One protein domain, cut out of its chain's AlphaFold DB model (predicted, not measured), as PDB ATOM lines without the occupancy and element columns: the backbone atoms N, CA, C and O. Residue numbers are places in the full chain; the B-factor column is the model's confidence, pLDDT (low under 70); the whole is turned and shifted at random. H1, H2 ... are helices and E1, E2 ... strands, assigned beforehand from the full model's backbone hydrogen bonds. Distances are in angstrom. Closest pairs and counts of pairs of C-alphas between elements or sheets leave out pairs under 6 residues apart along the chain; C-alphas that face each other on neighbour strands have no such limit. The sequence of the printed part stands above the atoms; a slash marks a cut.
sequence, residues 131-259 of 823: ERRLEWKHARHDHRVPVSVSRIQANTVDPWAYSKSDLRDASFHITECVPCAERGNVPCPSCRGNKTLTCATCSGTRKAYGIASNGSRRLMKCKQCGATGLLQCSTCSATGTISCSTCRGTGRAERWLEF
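AT A GLANCE: This is residues 131 to 259 of the 823 residues of an uncharacterized protein of Myxococcaceae bacterium (UniProt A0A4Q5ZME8). A long, thin arm of three short two-stranded ladders set end to end, E3 with E8, E4 with E7 and E5 with E6, reaches out from a small head, a strongly twisted sheet of E1, E9 and E2 with the short helix H1 beside it. The chain leaves the head through E2, runs out along the arm, folds back at the hairpin of E5 and E6, and returns through E7 and E8 to E9. The printed part has 129 residues, with named elements in the order E1 H1 E2 E3 E4 E5 E6 E7 E8 E9; the class is mostly strand, with under half of the residues in named elements. Each sheet is antiparallel, and the head's order is E1, E9, E2. The whole is extended, with a radius of gyration of the C-alphas of 24.4 A and spans of 82 by 35 by 18 A.

IN THESE COORDINATES: Find C-alpha 131 at (167.478, 162.663, 148.295); from there E1 runs 28.5 A to residue 140. H1 is residues 164 to 171, 10.8 A long, and E2 is residues 173 to 176, 10.0 A. Next come E3, residues 185 to 187, and E4, residues 196 to 198. Look for C-alpha 207 at (212.635, 197.765, 168.128), where E5 begins; it runs 12.4 A to residue 211, and E6, residues 217 to 221, spans 12.5 A. E7 is residues 230 to 232 and E8 residues 241 to 243. E9, residues 252 to 259, runs 22.7 A to C-alpha 259 at (167.179, 171.740, 146.388).

HOW THE PARTS SIT: Begin with E1, an edge strand: it is antiparallel to the inner strand E9 at 162 degrees, with N 135 and O 258 2.8 A apart. On the other side of E9 is E2, antiparallel at 127 degrees, with N 173 and O 255 2.9 A apart. E1, H1 and E2 form a split strand-helix-strand unit, two strands running the same way with E9 between them, and its crossover is right-handed. H1 is on this sheet at the sheet's level, with a height of 1.2 A; its closest C-alphas to E9 are those of Ser 171 and Trp 256, 5.0 A apart. Every O i to N i+4 pair in H1 is within hydrogen-bond range. Farther along, E3 and E8 are antiparallel at 143 degrees, with N 186 and O 242 2.8 A apart. E4 and E7 are antiparallel at 143 degrees, with N 197 and O 231 2.8 A apart. The hairpin E5 and E6 stands at 136 degrees, with N 208 and O 220 2.9 A apart. E3 and E4 are apart, and E4 and E5 are apart.

THE WHOLE: The two C-alphas farthest apart are those of Ala 161 and Asn 214, at 82.0 A, while those of Glu 131 and Phe 259 are 9.3 A apart. The printed part has no cut. The link from E1 to H1, 23 residues, is long. The mean pLDDT of the printed part is 92.1, and no printed residue is under 70.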
ATOM      1  N   GLU A 131     167.780 161.727 147.212       95.00
ATOM      2  CA  GLU A 131     167.478 162.663 148.295       95.00
ATOM      3  C   GLU A 131     167.480 164.084 147.733       95.00
ATOM      4  O   GLU A 131     168.407 164.471 147.017       95.00
ATOM      5  N   ARG A 132     166.458 164.875 148.067       95.38
ATOM      6  CA  ARG A 132     166.435 166.313 147.781       95.38
ATOM      7  C   ARG A 132     166.465 167.094 149.081       95.38
ATOM      8  O   ARG A 132     165.500 167.082 149.843       95.38
ATOM      9  N   ARG A 133     167.553 167.828 149.305       93.31
ATOM     10  CA  ARG A 133     167.723 168.682 150.483       93.31
ATOM     11  C   ARG A 133     167.575 170.150 150.119       93.31
ATOM     12  O   ARG A 133     168.258 170.637 149.228       93.31
ATOM     13  N   LEU A 134     166.728 170.870 150.847       94.50
ATOM     14  CA  LEU A 134     166.520 172.303 150.648       94.50
ATOM     15  C   LEU A 134     167.662 173.124 151.257       94.50
ATOM     16  O   LEU A 134     168.004 172.966 152.432       94.50
ATOM     17  N   GLU A 135     168.208 174.048 150.474       94.44
ATOM     18  CA  GLU A 135     169.224 175.003 150.901       94.44
ATOM     19  C   GLU A 135     168.825 176.434 150.549       94.44
ATOM     20  O   GLU A 135     168.315 176.716 149.466       94.44
ATOM     21  N   TRP A 136     169.125 177.368 151.450       93.56
ATOM     22  CA  TRP A 136     168.999 178.792 151.160       93.56
ATOM     23  C   TRP A 136     170.197 179.279 150.351       93.56
ATOM     24  O   TRP A 136     171.335 179.260 150.831       93.56
ATOM     25  N   LYS A 137     169.935 179.787 149.153       94.19
ATOM     26  CA  LYS A 137     170.912 180.506 148.339       94.19
ATOM     27  C   LYS A 137     170.720 182.006 148.483       94.19
ATOM     28  O   LYS A 137     169.631 182.480 148.802       94.19
ATOM     29  N   HIS A 138     171.810 182.732 148.257       92.38
ATOM     30  CA  HIS A 138     171.829 184.183 148.330       92.38
ATOM     31  C   HIS A 138     172.540 184.759 147.108       92.38
ATOM     32  O   HIS A 138     173.577 184.233 146.700       92.38
ATOM     33  N   ALA A 139     172.032 185.866 146.574       90.94
ATOM     34  CA  ALA A 139     172.744 186.682 145.599       90.94
ATOM     35  C   ALA A 139     172.667 188.169 145.932       90.94
ATOM     36  O   ALA A 139     171.940 188.623 146.817       90.94
ATOM     37  N   ARG A 140     173.497 188.924 145.220       89.69
ATOM     38  CA  ARG A 140     173.564 190.375 145.309       89.69
ATOM     39  C   ARG A 140     172.242 190.983 144.848       89.69
ATOM     40  O   ARG A 140     171.780 190.651 143.764       89.69
ATOM     41  N   HIS A 141     171.719 191.925 145.630       88.75
ATOM     42  CA  HIS A 141     170.636 192.801 145.197       88.75
ATOM     43  C   HIS A 141     171.166 194.223 144.980       88.75
ATOM     44  O   HIS A 141     171.769 194.804 145.887       88.75
ATOM     45  N   ASP A 142     170.943 194.779 143.791       80.12
ATOM     46  CA  ASP A 142     171.516 196.070 143.385       80.12
ATOM     47  C   ASP A 142     170.638 197.288 143.664       80.12
ATOM     48  O   ASP A 142     171.104 198.426 143.581       80.12
ATOM     49  N   HIS A 143     169.391 197.072 144.070       79.94
ATOM     50  CA  HIS A 143     168.422 198.144 144.244       79.94
ATOM     51  C   HIS A 143     168.054 198.364 145.715       79.94
ATOM     52  O   HIS A 143     168.165 197.486 146.570       79.94
ATOM     53  N   ARG A 144     167.575 199.571 146.034       76.50
ATOM     54  CA  ARG A 144     167.052 199.914 147.368       76.50
ATOM     55  C   ARG A 144     165.600 199.445 147.547       76.50
ATOM     56  O   ARG A 144     164.781 200.180 148.089       76.50
ATOM     57  N   VAL A 145     165.266 198.231 147.111       84.56
ATOM     58  CA  VAL A 145     163.914 197.667 147.278       84.56
ATOM     59  C   VAL A 145     163.725 197.207 148.731       84.56
ATOM     60  O   VAL A 145     164.659 196.606 149.273       84.56
ATOM     61  N   PRO A 146     162.594 197.529 149.398       85.88
ATOM     62  CA  PRO A 146     162.330 197.130 150.783       85.88
ATOM     63  C   PRO A 146     162.522 195.629 151.028       85.88
ATOM     64  O   PRO A 146     162.291 194.813 150.137       85.88
ATOM     65  N   VAL A 147     162.926 195.277 152.251       88.62
ATOM     66  CA  VAL A 147     162.983 193.881 152.704       88.62
ATOM     67  C   VAL A 147     161.581 193.278 152.603       88.62
ATOM     68  O   VAL A 147     160.605 193.873 153.056       88.62
ATOM     69  N   SER A 148     161.487 192.103 151.991       92.25
ATOM     70  CA  SER A 148     160.249 191.345 151.810       92.25
ATOM     71  C   SER A 148     160.336 190.027 152.577       92.25
ATOM     72  O   SER A 148     161.391 189.395 152.598       92.25
ATOM     73  N   VAL A 149     159.235 189.579 153.178       88.00
ATOM     74  CA  VAL A 149     159.188 188.304 153.911       88.00
ATOM     75  C   VAL A 149     159.063 187.136 152.930       88.00
ATOM     76  O   VAL A 149     158.360 187.242 151.924       88.00
ATOM     77  N   SER A 150     159.730 186.014 153.223       88.88
ATOM     78  CA  SER A 150     159.565 184.776 152.453       88.88
ATOM     79  C   SER A 150     158.104 184.326 152.456       88.88
ATOM     80  O   SER A 150     157.495 184.217 153.520       88.88
ATOM     81  N   ARG A 151     157.555 184.001 151.282       90.81
ATOM     82  CA  ARG A 151     156.185 183.468 151.154       90.81
ATOM     83  C   ARG A 151     156.059 182.032 151.660       90.81
ATOM     84  O   ARG A 151     154.955 181.573 151.925       90.81
ATOM     85  N   ILE A 152     157.184 181.327 151.773       92.31
ATOM     86  CA  ILE A 152     157.237 179.909 152.118       92.31
ATOM     87  C   ILE A 152     158.336 179.665 153.160       92.31
ATOM     88  O   ILE A 152     159.403 180.287 153.113       92.31
ATOM     89  N   GLN A 153     158.086 178.763 154.108       89.88
ATOM     90  CA  GLN A 153     159.080 178.320 155.085       89.88
ATOM     91  C   GLN A 153     159.756 177.029 154.608       89.88
ATOM     92  O   GLN A 153     159.111 176.133 154.077       89.88
ATOM     93  N   ALA A 154     161.072 176.911 154.800       90.69
ATOM     94  CA  ALA A 154     161.843 175.781 154.268       90.69
ATOM     95  C   ALA A 154     161.393 174.409 154.808       90.69
ATOM     96  O   ALA A 154     161.528 173.408 154.120       90.69
ATOM     97  N   ASN A 155     160.852 174.357 156.025       89.81
ATOM     98  CA  ASN A 155     160.374 173.134 156.677       89.81
ATOM     99  C   ASN A 155     158.960 172.706 156.247       89.81
ATOM    100  O   ASN A 155     158.552 171.600 156.582       89.81
ATOM    101  N   THR A 156     158.210 173.558 155.543       91.38
ATOM    102  CA  THR A 156     156.853 173.243 155.062       91.38
ATOM    103  C   THR A 156     156.830 172.829 153.591       91.38
ATOM    104  O   THR A 156     155.766 172.535 153.055       91.38
ATOM    105  N   VAL A 157     157.979 172.854 152.912       92.88
ATOM    106  CA  VAL A 157     158.105 172.508 151.492       92.88
ATOM    107  C   VAL A 157     158.436 171.034 151.355       92.88
ATOM    108  O   VAL A 157     159.471 170.593 151.846       92.88
ATOM    109  N   ASP A 158     157.603 170.299 150.620       91.75
ATOM    110  CA  ASP A 158     158.007 169.015 150.053       91.75
ATOM    111  C   ASP A 158     158.971 169.269 148.875       91.75
ATOM    112  O   ASP A 158     158.556 169.853 147.866       91.75
ATOM    113  N   PRO A 159     160.249 168.849 148.958       91.12
ATOM    114  CA  PRO A 159     161.233 169.052 147.892       91.12
ATOM    115  C   PRO A 159     160.867 168.369 146.562       91.12
ATOM    116  O   PRO A 159     161.456 168.678 145.521       91.12
ATOM    117  N   TRP A 160     159.924 167.424 146.584       92.06
ATOM    118  CA  TRP A 160     159.468 166.680 145.410       92.06
ATOM    119  C   TRP A 160     158.229 167.281 144.743       92.06
ATOM    120  O   TRP A 160     157.960 166.954 143.588       92.06
ATOM    121  N   ALA A 161     157.511 168.179 145.425       93.69
ATOM    122  CA  ALA A 161     156.311 168.828 144.896       93.69
ATOM    123  C   ALA A 161     156.611 169.998 143.938       93.69
ATOM    124  O   ALA A 161     155.712 170.458 143.238       93.69
ATOM    125  N   TYR A 162     157.859 170.478 143.895       92.62
ATOM    126  CA  TYR A 162     158.273 171.637 143.099       92.62
ATOM    127  C   TYR A 162     159.354 171.278 142.080       92.62
ATOM    128  O   TYR A 162     160.254 170.475 142.344       92.62
ATOM    129  N   SER A 163     159.321 171.946 140.925       93.69
ATOM    130  CA  SER A 163     160.498 172.032 140.063       93.69
ATOM    131  C   SER A 163     161.516 173.026 140.644       93.69
ATOM    132  O   SER A 163     161.209 173.833 141.526       93.69
ATOM    133  N   LYS A 164     162.760 172.982 140.157       92.06
ATOM    134  CA  LYS A 164     163.835 173.867 140.631       92.06
ATOM    135  C   LYS A 164     163.527 175.352 140.384       92.06
ATOM    136  O   LYS A 164     163.864 176.181 141.226       92.06
ATOM    137  N   SER A 165     162.906 175.680 139.248       93.50
ATOM    138  CA  SER A 165     162.471 177.044 138.927       93.50
ATOM    139  C   SER A 165     161.302 177.470 139.807       93.50
ATOM    140  O   SER A 165     161.387 178.517 140.440       93.50
ATOM    141  N   ASP A 166     160.278 176.623 139.943       94.88
ATOM    142  CA  ASP A 166     159.072 176.975 140.702       94.88
ATOM    143  C   ASP A 166     159.391 177.193 142.182       94.88
ATOM    144  O   ASP A 166     158.896 178.133 142.799       94.88
ATOM    145  N   LEU A 167     160.271 176.361 142.755       95.31
ATOM    146  CA  LEU A 167     160.730 176.530 144.132       95.31
ATOM    147  C   LEU A 167     161.480 177.850 144.315       95.31
ATOM    148  O   LEU A 167     161.261 178.551 145.308       95.31
ATOM    149  N   ARG A 168     162.367 178.191 143.374       95.06
ATOM    150  CA  ARG A 168     163.113 179.450 143.415       95.06
ATOM    151  C   ARG A 168     162.154 180.631 143.383       95.06
ATOM    152  O   ARG A 168     162.245 181.481 144.262       95.06
ATOM    153  N   ASP A 169     161.227 180.652 142.435       93.44
ATOM    154  CA  ASP A 169     160.289 181.761 142.252       93.44
ATOM    155  C   ASP A 169     159.335 181.901 143.445       93.44
ATOM    156  O   ASP A 169     159.084 183.007 143.925       93.44
ATOM    157  N   ALA A 170     158.857 180.782 143.997       93.75
ATOM    158  CA  ALA A 170     157.940 180.782 145.132       93.75
ATOM    159  C   ALA A 170     158.604 181.190 146.463       93.75
ATOM    160  O   ALA A 170     157.936 181.716 147.357       93.75
ATOM    161  N   SER A 171     159.915 180.967 146.604       95.69
ATOM    162  CA  SER A 171     160.691 181.293 147.813       95.69
ATOM    163  C   SER A 171     161.523 182.575 147.702       95.69
ATOM    164  O   SER A 171     162.101 183.015 148.702       95.69
ATOM    165  N   PHE A 172     161.597 183.174 146.510       95.69
ATOM    166  CA  PHE A 172     162.374 184.379 146.258       95.69
ATOM    167  C   PHE A 172     161.855 185.553 147.087       95.69
ATOM    168  O   PHE A 172     160.679 185.917 147.038       95.69
ATOM    169  N   HIS A 173     162.757 186.174 147.836       94.94
ATOM    170  CA  HIS A 173     162.497 187.404 148.564       94.94
ATOM    171  C   HIS A 173     163.802 188.174 148.789       94.94
ATOM    172  O   HIS A 173     164.902 187.617 148.770       94.94
ATOM    173  N   ILE A 174     163.687 189.479 149.015       94.62
ATOM    174  CA  ILE A 174     164.803 190.334 149.415       94.62
ATOM    175  C   ILE A 174     164.882 190.324 150.932       94.62
ATOM    176  O   ILE A 174     163.923 190.688 151.610       94.62
ATOM    177  N   THR A 175     166.030 189.930 151.465       94.12
ATOM    178  CA  THR A 175     166.295 189.876 152.898       94.12
ATOM    179  C   THR A 175     167.447 190.799 153.274       94.12
ATOM    180  O   THR A 175     168.212 191.291 152.434       94.12
ATOM    181  N   GLU A 176     167.584 191.032 154.567       93.69
ATOM    182  CA  GLU A 176     168.747 191.681 155.140       93.69
ATOM    183  C   GLU A 176     169.976 190.795 154.933       93.69
ATOM    184  O   GLU A 176     169.944 189.571 155.086       93.69
ATOM    185  N   CYS A 177     171.096 191.407 154.562       92.00
ATOM    186  CA  CYS A 177     172.325 190.666 154.335       92.00
ATOM    187  C   CYS A 177     172.850 190.109 155.669       92.00
ATOM    188  O   CYS A 177     173.533 190.811 156.419       92.00
ATOM    189  N   VAL A 178     172.567 188.828 155.931       90.31
ATOM    190  CA  VAL A 178     172.912 188.116 157.175       90.31
ATOM    191  C   VAL A 178     174.385 188.296 157.582       90.31
ATOM    192  O   VAL A 178     174.625 188.636 158.739       90.31
ATOM    193  N   PRO A 179     175.388 188.182 156.681       89.31
ATOM    194  CA  PRO A 179     176.792 188.358 157.067       89.31
ATOM    195  C   PRO A 179     177.154 189.737 157.636       89.31
ATOM    196  O   PRO A 179     178.137 189.842 158.365       89.31
ATOM    197  N   CYS A 180     176.415 190.799 157.294       91.62
ATOM    198  CA  CYS A 180     176.705 192.159 157.763       91.62
ATOM    199  C   CYS A 180     175.618 192.766 158.652       91.62
ATOM    200  O   CYS A 180     175.797 193.909 159.072       91.62
ATOM    201  N   ALA A 181     174.523 192.041 158.916       90.88
ATOM    202  CA  ALA A 181     173.363 192.525 159.668       90.88
ATOM    203  C   ALA A 181     172.956 193.943 159.225       90.88
ATOM    204  O   ALA A 181     173.049 194.893 159.996       90.88
ATOM    205  N   GLU A 182     172.660 194.094 157.927       90.44
ATOM    206  CA  GLU A 182     172.244 195.353 157.271       90.44
ATOM    207  C   GLU A 182     173.281 196.480 157.184       90.44
ATOM    208  O   GLU A 182     173.094 197.429 156.428       90.44
ATOM    209  N   ARG A 183     174.421 196.387 157.873       90.56
ATOM    210  CA  ARG A 183     175.399 197.490 157.941       90.56
ATOM    211  C   ARG A 183     176.110 197.783 156.620       90.56
ATOM    212  O   ARG A 183     176.883 198.735 156.541       90.56
ATOM    213  N   GLY A 184     175.970 196.905 155.625       91.56
ATOM    214  CA  GLY A 184     176.697 196.948 154.352       91.56
ATOM    215  C   GLY A 184     178.194 196.641 154.473       91.56
ATOM    216  O   GLY A 184     178.814 196.183 153.515       91.56
ATOM    217  N   ASN A 185     178.778 196.810 155.656       94.38
ATOM    218  CA  ASN A 185     180.185 196.587 155.940       94.38
ATOM    219  C   ASN A 185     180.348 195.551 157.057       94.38
ATOM    220  O   ASN A 185     179.582 195.529 158.020       94.38
ATOM    221  N   VAL A 186     181.372 194.712 156.942       94.44
ATOM    222  CA  VAL A 186     181.772 193.735 157.962       94.44
ATOM    223  C   VAL A 186     183.101 194.151 158.593       94.44
ATOM    224  O   VAL A 186     183.893 194.841 157.940       94.44
ATOM    225  N   PRO A 187     183.390 193.759 159.848       94.81
ATOM    226  CA  PRO A 187     184.720 193.931 160.422       94.81
ATOM    227  C   PRO A 187     185.775 193.331 159.493       94.81
ATOM    228  O   PRO A 187     185.627 192.210 159.008       94.81
ATOM    229  N   CYS A 188     186.841 194.082 159.223       95.00
ATOM    230  CA  CYS A 188     187.909 193.624 158.345       95.00
ATOM    231  C   CYS A 188     188.518 192.329 158.911       95.00
ATOM    232  O   CYS A 188     188.995 192.359 160.047       95.00
ATOM    233  N   PRO A 189     188.564 191.212 158.161       93.75
ATOM    234  CA  PRO A 189     189.067 189.942 158.683       93.75
ATOM    235  C   PRO A 189     190.556 190.013 159.054       93.75
ATOM    236  O   PRO A 189     190.975 189.362 160.008       93.75
ATOM    237  N   SER A 190     191.336 190.862 158.369       92.44
ATOM    238  CA  SER A 190     192.772 191.032 158.618       92.44
ATOM    239  C   SER A 190     193.067 191.666 159.983       92.44
ATOM    240  O   SER A 190     193.929 191.177 160.706       92.44
ATOM    241  N   CYS A 191     192.364 192.744 160.359       93.81
ATOM    242  CA  CYS A 191     192.600 193.457 161.628       93.81
ATOM    243  C   CYS A 191     191.507 193.250 162.682       93.81
ATOM    244  O   CYS A 191     191.607 193.797 163.779       93.81
ATOM    245  N   ARG A 192     190.456 192.492 162.354       93.25
ATOM    246  CA  ARG A 192     189.281 192.222 163.197       93.25
ATOM    247  C   ARG A 192     188.626 193.487 163.759       93.25
ATOM    248  O   ARG A 192     188.185 193.505 164.900       93.25
ATOM    249  N   GLY A 193     188.595 194.564 162.975       93.44
ATOM    250  CA  GLY A 193     188.042 195.850 163.415       93.44
ATOM    251  C   GLY A 193     189.042 196.817 164.051       93.44
ATOM    252  O   GLY A 193     188.750 198.007 164.123       93.44
ATOM    253  N   ASN A 194     190.248 196.377 164.425       92.88
ATOM    254  CA  ASN A 194     191.190 197.187 165.218       92.88
ATOM    255  C   ASN A 194     191.909 198.298 164.439       92.88
ATOM    256  O   ASN A 194     192.740 199.004 165.012       92.88
ATOM    257  N   LYS A 195     191.644 198.437 163.129       95.94
ATOM    258  CA  LYS A 195     192.250 199.420 162.197       95.94
ATOM    259  C   LYS A 195     193.770 199.294 162.010       95.94
ATOM    260  O   LYS A 195     194.319 199.781 161.026       95.94
ATOM    261  N   THR A 196     194.440 198.590 162.911       95.38
ATOM    262  CA  THR A 196     195.881 198.403 162.988       95.38
ATOM    263  C   THR A 196     196.223 196.918 163.096       95.38
ATOM    264  O   THR A 196     195.419 196.105 163.552       95.38
ATOM    265  N   LEU A 197     197.413 196.563 162.624       93.88
ATOM    266  CA  LEU A 197     198.019 195.240 162.701       93.88
ATOM    267  C   LEU A 197     199.305 195.355 163.513       93.88
ATOM    268  O   LEU A 197     200.052 196.322 163.367       93.88
ATOM    269  N   THR A 198     199.607 194.362 164.341       95.00
ATOM    270  CA  THR A 198     200.911 194.296 165.005       95.00
ATOM    271  C   THR A 198     202.014 194.228 163.951       95.00
ATOM    272  O   THR A 198     201.947 193.429 163.019       95.00
ATOM    273  N   CYS A 199     203.033 195.079 164.075       95.12
ATOM    274  CA  CYS A 199     204.135 195.111 163.121       95.12
ATOM    275  C   CYS A 199     204.878 193.771 163.147       95.12
ATOM    276  O   CYS A 199     205.520 193.460 164.149       95.12
ATOM    277  N   ALA A 200     204.823 193.007 162.054       92.69
ATOM    278  CA  ALA A 200     205.463 191.693 161.968       92.69
ATOM    279  C   ALA A 200     206.983 191.768 162.210       92.69
ATOM    280  O   ALA A 200     207.541 190.936 162.915       92.69
ATOM    281  N   THR A 201     207.633 192.827 161.720       92.56
ATOM    282  CA  THR A 201     209.096 193.012 161.753       92.56
ATOM    283  C   THR A 201     209.674 193.211 163.149       92.56
ATOM    284  O   THR A 201     210.815 192.837 163.402       92.56
ATOM    285  N   CYS A 202     208.915 193.810 164.069       93.12
ATOM    286  CA  CYS A 202     209.326 193.924 165.472       93.12
ATOM    287  C   CYS A 202     208.424 193.141 166.426       93.12
ATOM    288  O   CYS A 202     208.611 193.232 167.634       93.12
ATOM    289  N   SER A 203     207.417 192.435 165.914       91.75
ATOM    290  CA  SER A 203     206.386 191.748 166.700       91.75
ATOM    291  C   SER A 203     205.773 192.633 167.798       91.75
ATOM    292  O   SER A 203     205.538 192.191 168.916       91.75
ATOM    293  N   GLY A 204     205.578 193.924 167.512       92.44
ATOM    294  CA  GLY A 204     205.050 194.899 168.476       92.44
ATOM    295  C   GLY A 204     206.068 195.477 169.469       92.44
ATOM    296  O   GLY A 204     205.762 196.457 170.143       92.44
ATOM    297  N   THR A 205     207.310 194.980 169.513       92.44
ATOM    298  CA  THR A 205     208.344 195.423 170.476       92.44
ATOM    299  C   THR A 205     208.925 196.812 170.193       92.44
ATOM    300  O   THR A 205     209.764 197.307 170.947       92.44
ATOM    301  N   ARG A 206     208.504 197.463 169.096       95.25
ATOM    302  CA  ARG A 206     208.944 198.801 168.641       95.25
ATOM    303  C   ARG A 206     210.417 198.889 168.218       95.25
ATOM    304  O   ARG A 206     210.812 199.875 167.591       95.25
ATOM    305  N   LYS A 207     211.219 197.858 168.492       92.75
ATOM    306  CA  LYS A 207     212.635 197.765 168.128       92.75
ATOM    307  C   LYS A 207     212.873 196.548 167.239       92.75
ATOM    308  O   LYS A 207     212.299 195.494 167.459       92.75
ATOM    309  N   ALA A 208     213.716 196.699 166.229       91.81
ATOM    310  CA  ALA A 208     214.164 195.601 165.380       91.81
ATOM    311  C   ALA A 208     215.684 195.687 165.233       91.81
ATOM    312  O   ALA A 208     216.261 196.779 165.290       91.81
ATOM    313  N   TYR A 209     216.351 194.546 165.079       91.00
ATOM    314  CA  TYR A 209     217.787 194.540 164.827       91.00
ATOM    315  C   TYR A 209     218.076 195.196 163.479       91.00
ATOM    316  O   TYR A 209     217.575 194.758 162.447       91.00
ATOM    317  N   GLY A 210     218.908 196.232 163.495       87.25
ATOM    318  CA  GLY A 210     219.390 196.910 162.301       87.25
ATOM    319  C   GLY A 210     220.888 197.173 162.396       87.25
ATOM    320  O   GLY A 210     221.481 197.086 163.470       87.25
ATOM    321  N   ILE A 211     221.490 197.505 161.262       86.88
ATOM    322  CA  ILE A 211     222.894 197.900 161.175       86.88
ATOM    323  C   ILE A 211     222.958 199.415 161.381       86.88
ATOM    324  O   ILE A 211     222.307 200.174 160.662       86.88
ATOM    325  N   ALA A 212     223.658 199.851 162.423       85.44
ATOM    326  CA  ALA A 212     223.899 201.260 162.697       85.44
ATOM    327  C   ALA A 212     224.875 201.857 161.671       85.44
ATOM    328  O   ALA A 212     225.566 201.129 160.966       85.44
ATOM    329  N   SER A 213     224.969 203.187 161.609       85.31
ATOM    330  CA  SER A 213     225.859 203.893 160.672       85.31
ATOM    331  C   SER A 213     227.339 203.517 160.800       85.31
ATOM    332  O   SER A 213     228.084 203.666 159.843       85.31
ATOM    333  N   ASN A 214     227.764 202.987 161.950       85.50
ATOM    334  CA  ASN A 214     229.117 202.477 162.180       85.50
ATOM    335  C   ASN A 214     229.278 200.973 161.863       85.50
ATOM    336  O   ASN A 214     230.218 200.348 162.345       85.50
ATOM    337  N   GLY A 215     228.327 200.359 161.153       83.69
ATOM    338  CA  GLY A 215     228.351 198.938 160.792       83.69
ATOM    339  C   GLY A 215     227.955 197.965 161.913       83.69
ATOM    340  O   GLY A 215     227.762 196.780 161.651       83.69
ATOM    341  N   SER A 216     227.771 198.427 163.158       83.31
ATOM    342  CA  SER A 216     227.388 197.548 164.276       83.31
ATOM    343  C   SER A 216     225.911 197.143 164.216       83.31
ATOM    344  O   SER A 216     225.023 197.972 163.998       83.31
ATOM    345  N   ARG A 217     225.610 195.860 164.447       88.50
ATOM    346  CA  ARG A 217     224.226 195.374 164.538       88.50
ATOM    347  C   ARG A 217     223.679 195.635 165.941       88.50
ATOM    348  O   ARG A 217     224.169 195.071 166.914       88.50
ATOM    349  N   ARG A 218     222.644 196.470 166.060       89.31
ATOM    350  CA  ARG A 218     221.984 196.793 167.340       89.31
ATOM    351  C   ARG A 218     220.470 196.898 167.186       89.31
ATOM    352  O   ARG A 218     219.953 197.080 166.086       89.31
ATOM    353  N   LEU A 219     219.748 196.801 168.298       90.75
ATOM    354  CA  LEU A 219     218.309 197.061 168.338       90.75
ATOM    355  C   LEU A 219     218.057 198.549 168.082       90.75
ATOM    356  O   LEU A 219     218.362 199.398 168.917       90.75
ATOM    357  N   MET A 220     217.503 198.859 166.915       92.06
ATOM    358  CA  MET A 220     217.120 200.212 166.528       92.06
ATOM    359  C   MET A 220     215.601 200.343 166.516       92.06
ATOM    360  O   MET A 220     214.878 199.345 166.501       92.06
ATOM    361  N   LYS A 221     215.103 201.584 166.527       95.38
ATOM    362  CA  LYS A 221     213.681 201.863 166.286       95.38
ATOM    363  C   LYS A 221     213.267 201.173 164.982       95.38
ATOM    364  O   LYS A 221     213.918 201.363 163.956       95.38
ATOM    365  N   CYS A 222     212.235 200.332 165.038       95.38
ATOM    366  CA  CYS A 222     211.780 199.593 163.864       95.38
ATOM    367  C   CYS A 222     211.297 200.594 162.808       95.38
ATOM    368  O   CYS A 222     210.318 201.304 163.043       95.38
ATOM    369  N   LYS A 223     211.992 200.659 161.665       93.88
ATOM    370  CA  LYS A 223     211.695 201.629 160.601       93.88
ATOM    371  C   LYS A 223     210.296 201.426 160.019       93.88
ATOM    372  O   LYS A 223     209.606 202.401 159.766       93.88
ATOM    373  N   GLN A 224     209.859 200.173 159.888       93.50
ATOM    374  CA  GLN A 224     208.588 199.834 159.250       93.50
ATOM    375  C   GLN A 224     207.368 200.344 160.023       93.50
ATOM    376  O   GLN A 224     206.400 200.758 159.404       93.50
ATOM    377  N   CYS A 225     207.420 200.354 161.359       93.88
ATOM    378  CA  CYS A 225     206.350 200.916 162.189       93.88
ATOM    379  C   CYS A 225     206.712 202.255 162.839       93.88
ATOM    380  O   CYS A 225     205.993 202.703 163.723       93.88
ATOM    381  N   GLY A 226     207.847 202.873 162.499       93.38
ATOM    382  CA  GLY A 226     208.293 204.109 163.155       93.38
ATOM    383  C   GLY A 226     208.393 204.002 164.686       93.38
ATOM    384  O   GLY A 226     208.171 204.982 165.388       93.38
ATOM    385  N   ALA A 227     208.692 202.809 165.217       91.69
ATOM    386  CA  ALA A 227     208.660 202.478 166.648       91.69
ATOM    387  C   ALA A 227     207.292 202.588 167.362       91.69
ATOM    388  O   ALA A 227     207.260 202.610 168.591       91.69
ATOM    389  N   THR A 228     206.161 202.574 166.653       94.00
ATOM    390  CA  THR A 228     204.833 202.445 167.292       94.00
ATOM    391  C   THR A 228     204.536 201.001 167.713       94.00
ATOM    392  O   THR A 228     203.838 200.759 168.695       94.00
ATOM    393  N   GLY A 229     205.106 200.025 166.994       93.56
ATOM    394  CA  GLY A 229     204.791 198.600 167.134       93.56
ATOM    395  C   GLY A 229     203.551 198.165 166.342       93.56
ATOM    396  O   GLY A 229     203.284 196.969 166.254       93.56
ATOM    397  N   LEU A 230     202.845 199.108 165.711       95.31
ATOM    398  CA  LEU A 230     201.596 198.891 164.984       95.31
ATOM    399  C   LEU A 230     201.702 199.463 163.562       95.31
ATOM    400  O   LEU A 230     202.286 200.521 163.346       95.31
ATOM    401  N   LEU A 231     201.133 198.761 162.590       94.50
ATOM    402  CA  LEU A 231     200.962 199.215 161.211       94.50
ATOM    403  C   LEU A 231     199.480 199.477 160.962       94.50
ATOM    404  O   LEU A 231     198.633 198.768 161.500       94.50
ATOM    405  N   GLN A 232     199.143 200.465 160.141       96.19
ATOM    406  CA  GLN A 232     197.769 200.611 159.665       96.19
ATOM    407  C   GLN A 232     197.397 199.400 158.799       96.19
ATOM    408  O   GLN A 232     198.203 198.936 157.992       96.19
ATOM    409  N   CYS A 233     196.197 198.853 158.995       95.75
ATOM    410  CA  CYS A 233     195.730 197.725 158.197       95.75
ATOM    411  C   CYS A 233     195.493 198.192 156.759       95.75
ATOM    412  O   CYS A 233     194.578 198.979 156.516       95.75
ATOM    413  N   SER A 234     196.292 197.695 155.816       93.50
ATOM    414  CA  SER A 234     196.165 198.043 154.399       93.50
ATOM    415  C   SER A 234     194.878 197.498 153.774       93.50
ATOM    416  O   SER A 234     194.298 198.162 152.927       93.50
ATOM    417  N   THR A 235     194.375 196.340 154.227       91.56
ATOM    418  CA  THR A 235     193.145 195.722 153.691       91.56
ATOM    419  C   THR A 235     191.902 196.593 153.882       91.56
ATOM    420  O   THR A 235     191.001 196.560 153.052       91.56
ATOM    421  N   CYS A 236     191.830 197.355 154.974       94.12
ATOM    422  CA  CYS A 236     190.716 198.268 155.240       94.12
ATOM    423  C   CYS A 236     191.139 199.736 155.260       94.12
ATOM    424  O   CYS A 236     190.365 200.569 155.711       94.12
ATOM    425  N   SER A 237     192.364 200.069 154.847       93.69
ATOM    426  CA  SER A 237     192.892 201.441 154.897       93.69
ATOM    427  C   SER A 237     192.635 202.138 156.245       93.69
ATOM    428  O   SER A 237     192.204 203.285 156.300       93.69
ATOM    429  N   ALA A 238     192.840 201.406 157.347       91.38
ATOM    430  CA  ALA A 238     192.573 201.847 158.721       91.38
ATOM    431  C   ALA A 238     191.112 202.232 159.071       91.38
ATOM    432  O   ALA A 238     190.878 202.795 160.141       91.38
ATOM    433  N   THR A 239     190.102 201.882 158.267       94.38
ATOM    434  CA  THR A 239     188.683 202.080 158.639       94.38
ATOM    435  C   THR A 239     188.203 201.045 159.662       94.38
ATOM    436  O   THR A 239     187.324 201.326 160.474       94.38
ATOM    437  N   GLY A 240     188.808 199.850 159.662       93.44
ATOM    438  CA  GLY A 240     188.425 198.714 160.510       93.44
ATOM    439  C   GLY A 240     187.306 197.855 159.916       93.44
ATOM    440  O   GLY A 240     187.109 196.723 160.350       93.44
ATOM    441  N   THR A 241     186.634 198.326 158.871       95.44
ATOM    442  CA  THR A 241     185.535 197.625 158.201       95.44
ATOM    443  C   THR A 241     185.774 197.569 156.694       95.44
ATOM    444  O   THR A 241     186.452 198.419 156.125       95.44
ATOM    445  N   ILE A 242     185.256 196.537 156.037       95.25
ATOM    446  CA  ILE A 242     185.262 196.415 154.575       95.25
ATOM    447  C   ILE A 242     183.837 196.182 154.094       95.25
ATOM    448  O   ILE A 242     183.025 195.620 154.831       95.25
ATOM    449  N   SER A 243     183.527 196.589 152.866       94.00
ATOM    450  CA  SER A 243     182.224 196.300 152.271       94.00
ATOM    451  C   SER A 243     181.990 194.795 152.225       94.00
ATOM    452  O   SER A 243     182.861 194.022 151.825       94.00
ATOM    453  N   CYS A 244     180.819 194.373 152.691       93.12
ATOM    454  CA  CYS A 244     180.432 192.972 152.733       93.12
ATOM    455  C   CYS A 244     180.449 192.402 151.312       93.12
ATOM    456  O   CYS A 244     179.833 192.972 150.419       93.12
ATOM    457  N   SER A 245     181.128 191.279 151.088       91.56
ATOM    458  CA  SER A 245     181.245 190.683 149.752       91.56
ATOM    459  C   SER A 245     179.901 190.208 149.187       91.56
ATOM    460  O   SER A 245     179.698 190.283 147.977       91.56
ATOM    461  N   THR A 246     178.976 189.776 150.050       88.62
ATOM    462  CA  THR A 246     177.645 189.277 149.672       88.62
ATOM    463  C   THR A 246     176.732 190.385 149.138       88.62
ATOM    464  O   THR A 246     176.112 190.205 148.096       88.62
ATOM    465  N   CYS A 247     176.669 191.543 149.810       91.38
ATOM    466  CA  CYS A 247     175.799 192.663 149.412       91.38
ATOM    467  C   CYS A 247     176.539 193.853 148.783       91.38
ATOM    468  O   CYS A 247     175.918 194.824 148.371       91.38
ATOM    469  N   ARG A 248     177.876 193.819 148.736       91.00
ATOM    470  CA  ARG A 248     178.752 194.902 148.249       91.00
ATOM    471  C   ARG A 248     178.434 196.281 148.837       91.00
ATOM    472  O   ARG A 248     178.527 197.287 148.144       91.00
ATOM    473  N   GLY A 249     178.070 196.338 150.117       89.25
ATOM    474  CA  GLY A 249     177.765 197.602 150.792       89.25
ATOM    475  C   GLY A 249     176.284 197.961 150.874       89.25
ATOM    476  O   GLY A 249     175.954 198.870 151.628       89.25
ATOM    477  N   THR A 250     175.378 197.266 150.172       91.12
ATOM    478  CA  THR A 250     173.945 197.632 150.172       91.12
ATOM    479  C   THR A 250     173.205 197.213 151.441       91.12
ATOM    480  O   THR A 250     172.119 197.718 151.712       91.12
ATOM    481  N   GLY A 251     173.760 196.269 152.208       91.25
ATOM    482  CA  GLY A 251     173.101 195.690 153.379       91.25
ATOM    483  C   GLY A 251     171.948 194.737 153.041       91.25
ATOM    484  O   GLY A 251     171.349 194.186 153.960       91.25
ATOM    485  N   ARG A 252     171.661 194.493 151.753       93.25
ATOM    486  CA  ARG A 252     170.523 193.687 151.273       93.25
ATOM    487  C   ARG A 252     170.984 192.565 150.343       93.25
ATOM    488  O   ARG A 252     171.976 192.719 149.630       93.25
ATOM    489  N   ALA A 253     170.282 191.437 150.363       93.94
ATOM    490  CA  ALA A 253     170.569 190.283 149.516       93.94
ATOM    491  C   ALA A 253     169.275 189.640 149.006       93.94
ATOM    492  O   ALA A 253     168.269 189.590 149.712       93.94
ATOM    493  N   GLU A 254     169.316 189.125 147.783       94.81
ATOM    494  CA  GLU A 254     168.290 188.222 147.267       94.81
ATOM    495  C   GLU A 254     168.463 186.866 147.932       94.81
ATOM    496  O   GLU A 254     169.595 186.403 148.091       94.81
ATOM    497  N   ARG A 255     167.361 186.228 148.312       94.62
ATOM    498  CA  ARG A 255     167.370 184.921 148.959       94.62
ATOM    499  C   ARG A 255     166.257 184.043 148.401       94.62
ATOM    500  O   ARG A 255     165.126 184.493 148.256       94.62
ATOM    501  N   TRP A 256     166.584 182.789 148.102       96.06
ATOM    502  CA  TRP A 256     165.640 181.775 147.619       96.06
ATOM    503  C   TRP A 256     166.075 180.376 148.070       96.06
ATOM    504  O   TRP A 256     167.222 180.172 148.474       96.06
ATOM    505  N   LEU A 257     165.156 179.418 148.021       96.25
ATOM    506  CA  LEU A 257     165.414 178.000 148.236       96.25
ATOM    507  C   LEU A 257     165.806 177.324 146.924       96.25
ATOM    508  O   LEU A 257     165.207 177.552 145.876       96.25
ATOM    509  N   GLU A 258     166.794 176.446 147.002       95.94
ATOM    510  CA  GLU A 258     167.185 175.528 145.939       95.94
ATOM    511  C   GLU A 258     167.355 174.146 146.570       95.94
ATOM    512  O   GLU A 258     167.932 174.039 147.653       95.94
ATOM    513  N   PHE A 259     166.851 173.087 145.934       93.50
ATOM    514  CA  PHE A 259     167.179 171.740 146.388       93.50
ATOM    515  C   PHE A 259     168.515 171.288 145.797       93.50
ATOM    516  O   PHE A 259     168.806 171.505 144.619       93.50
TER     517      PHE A 259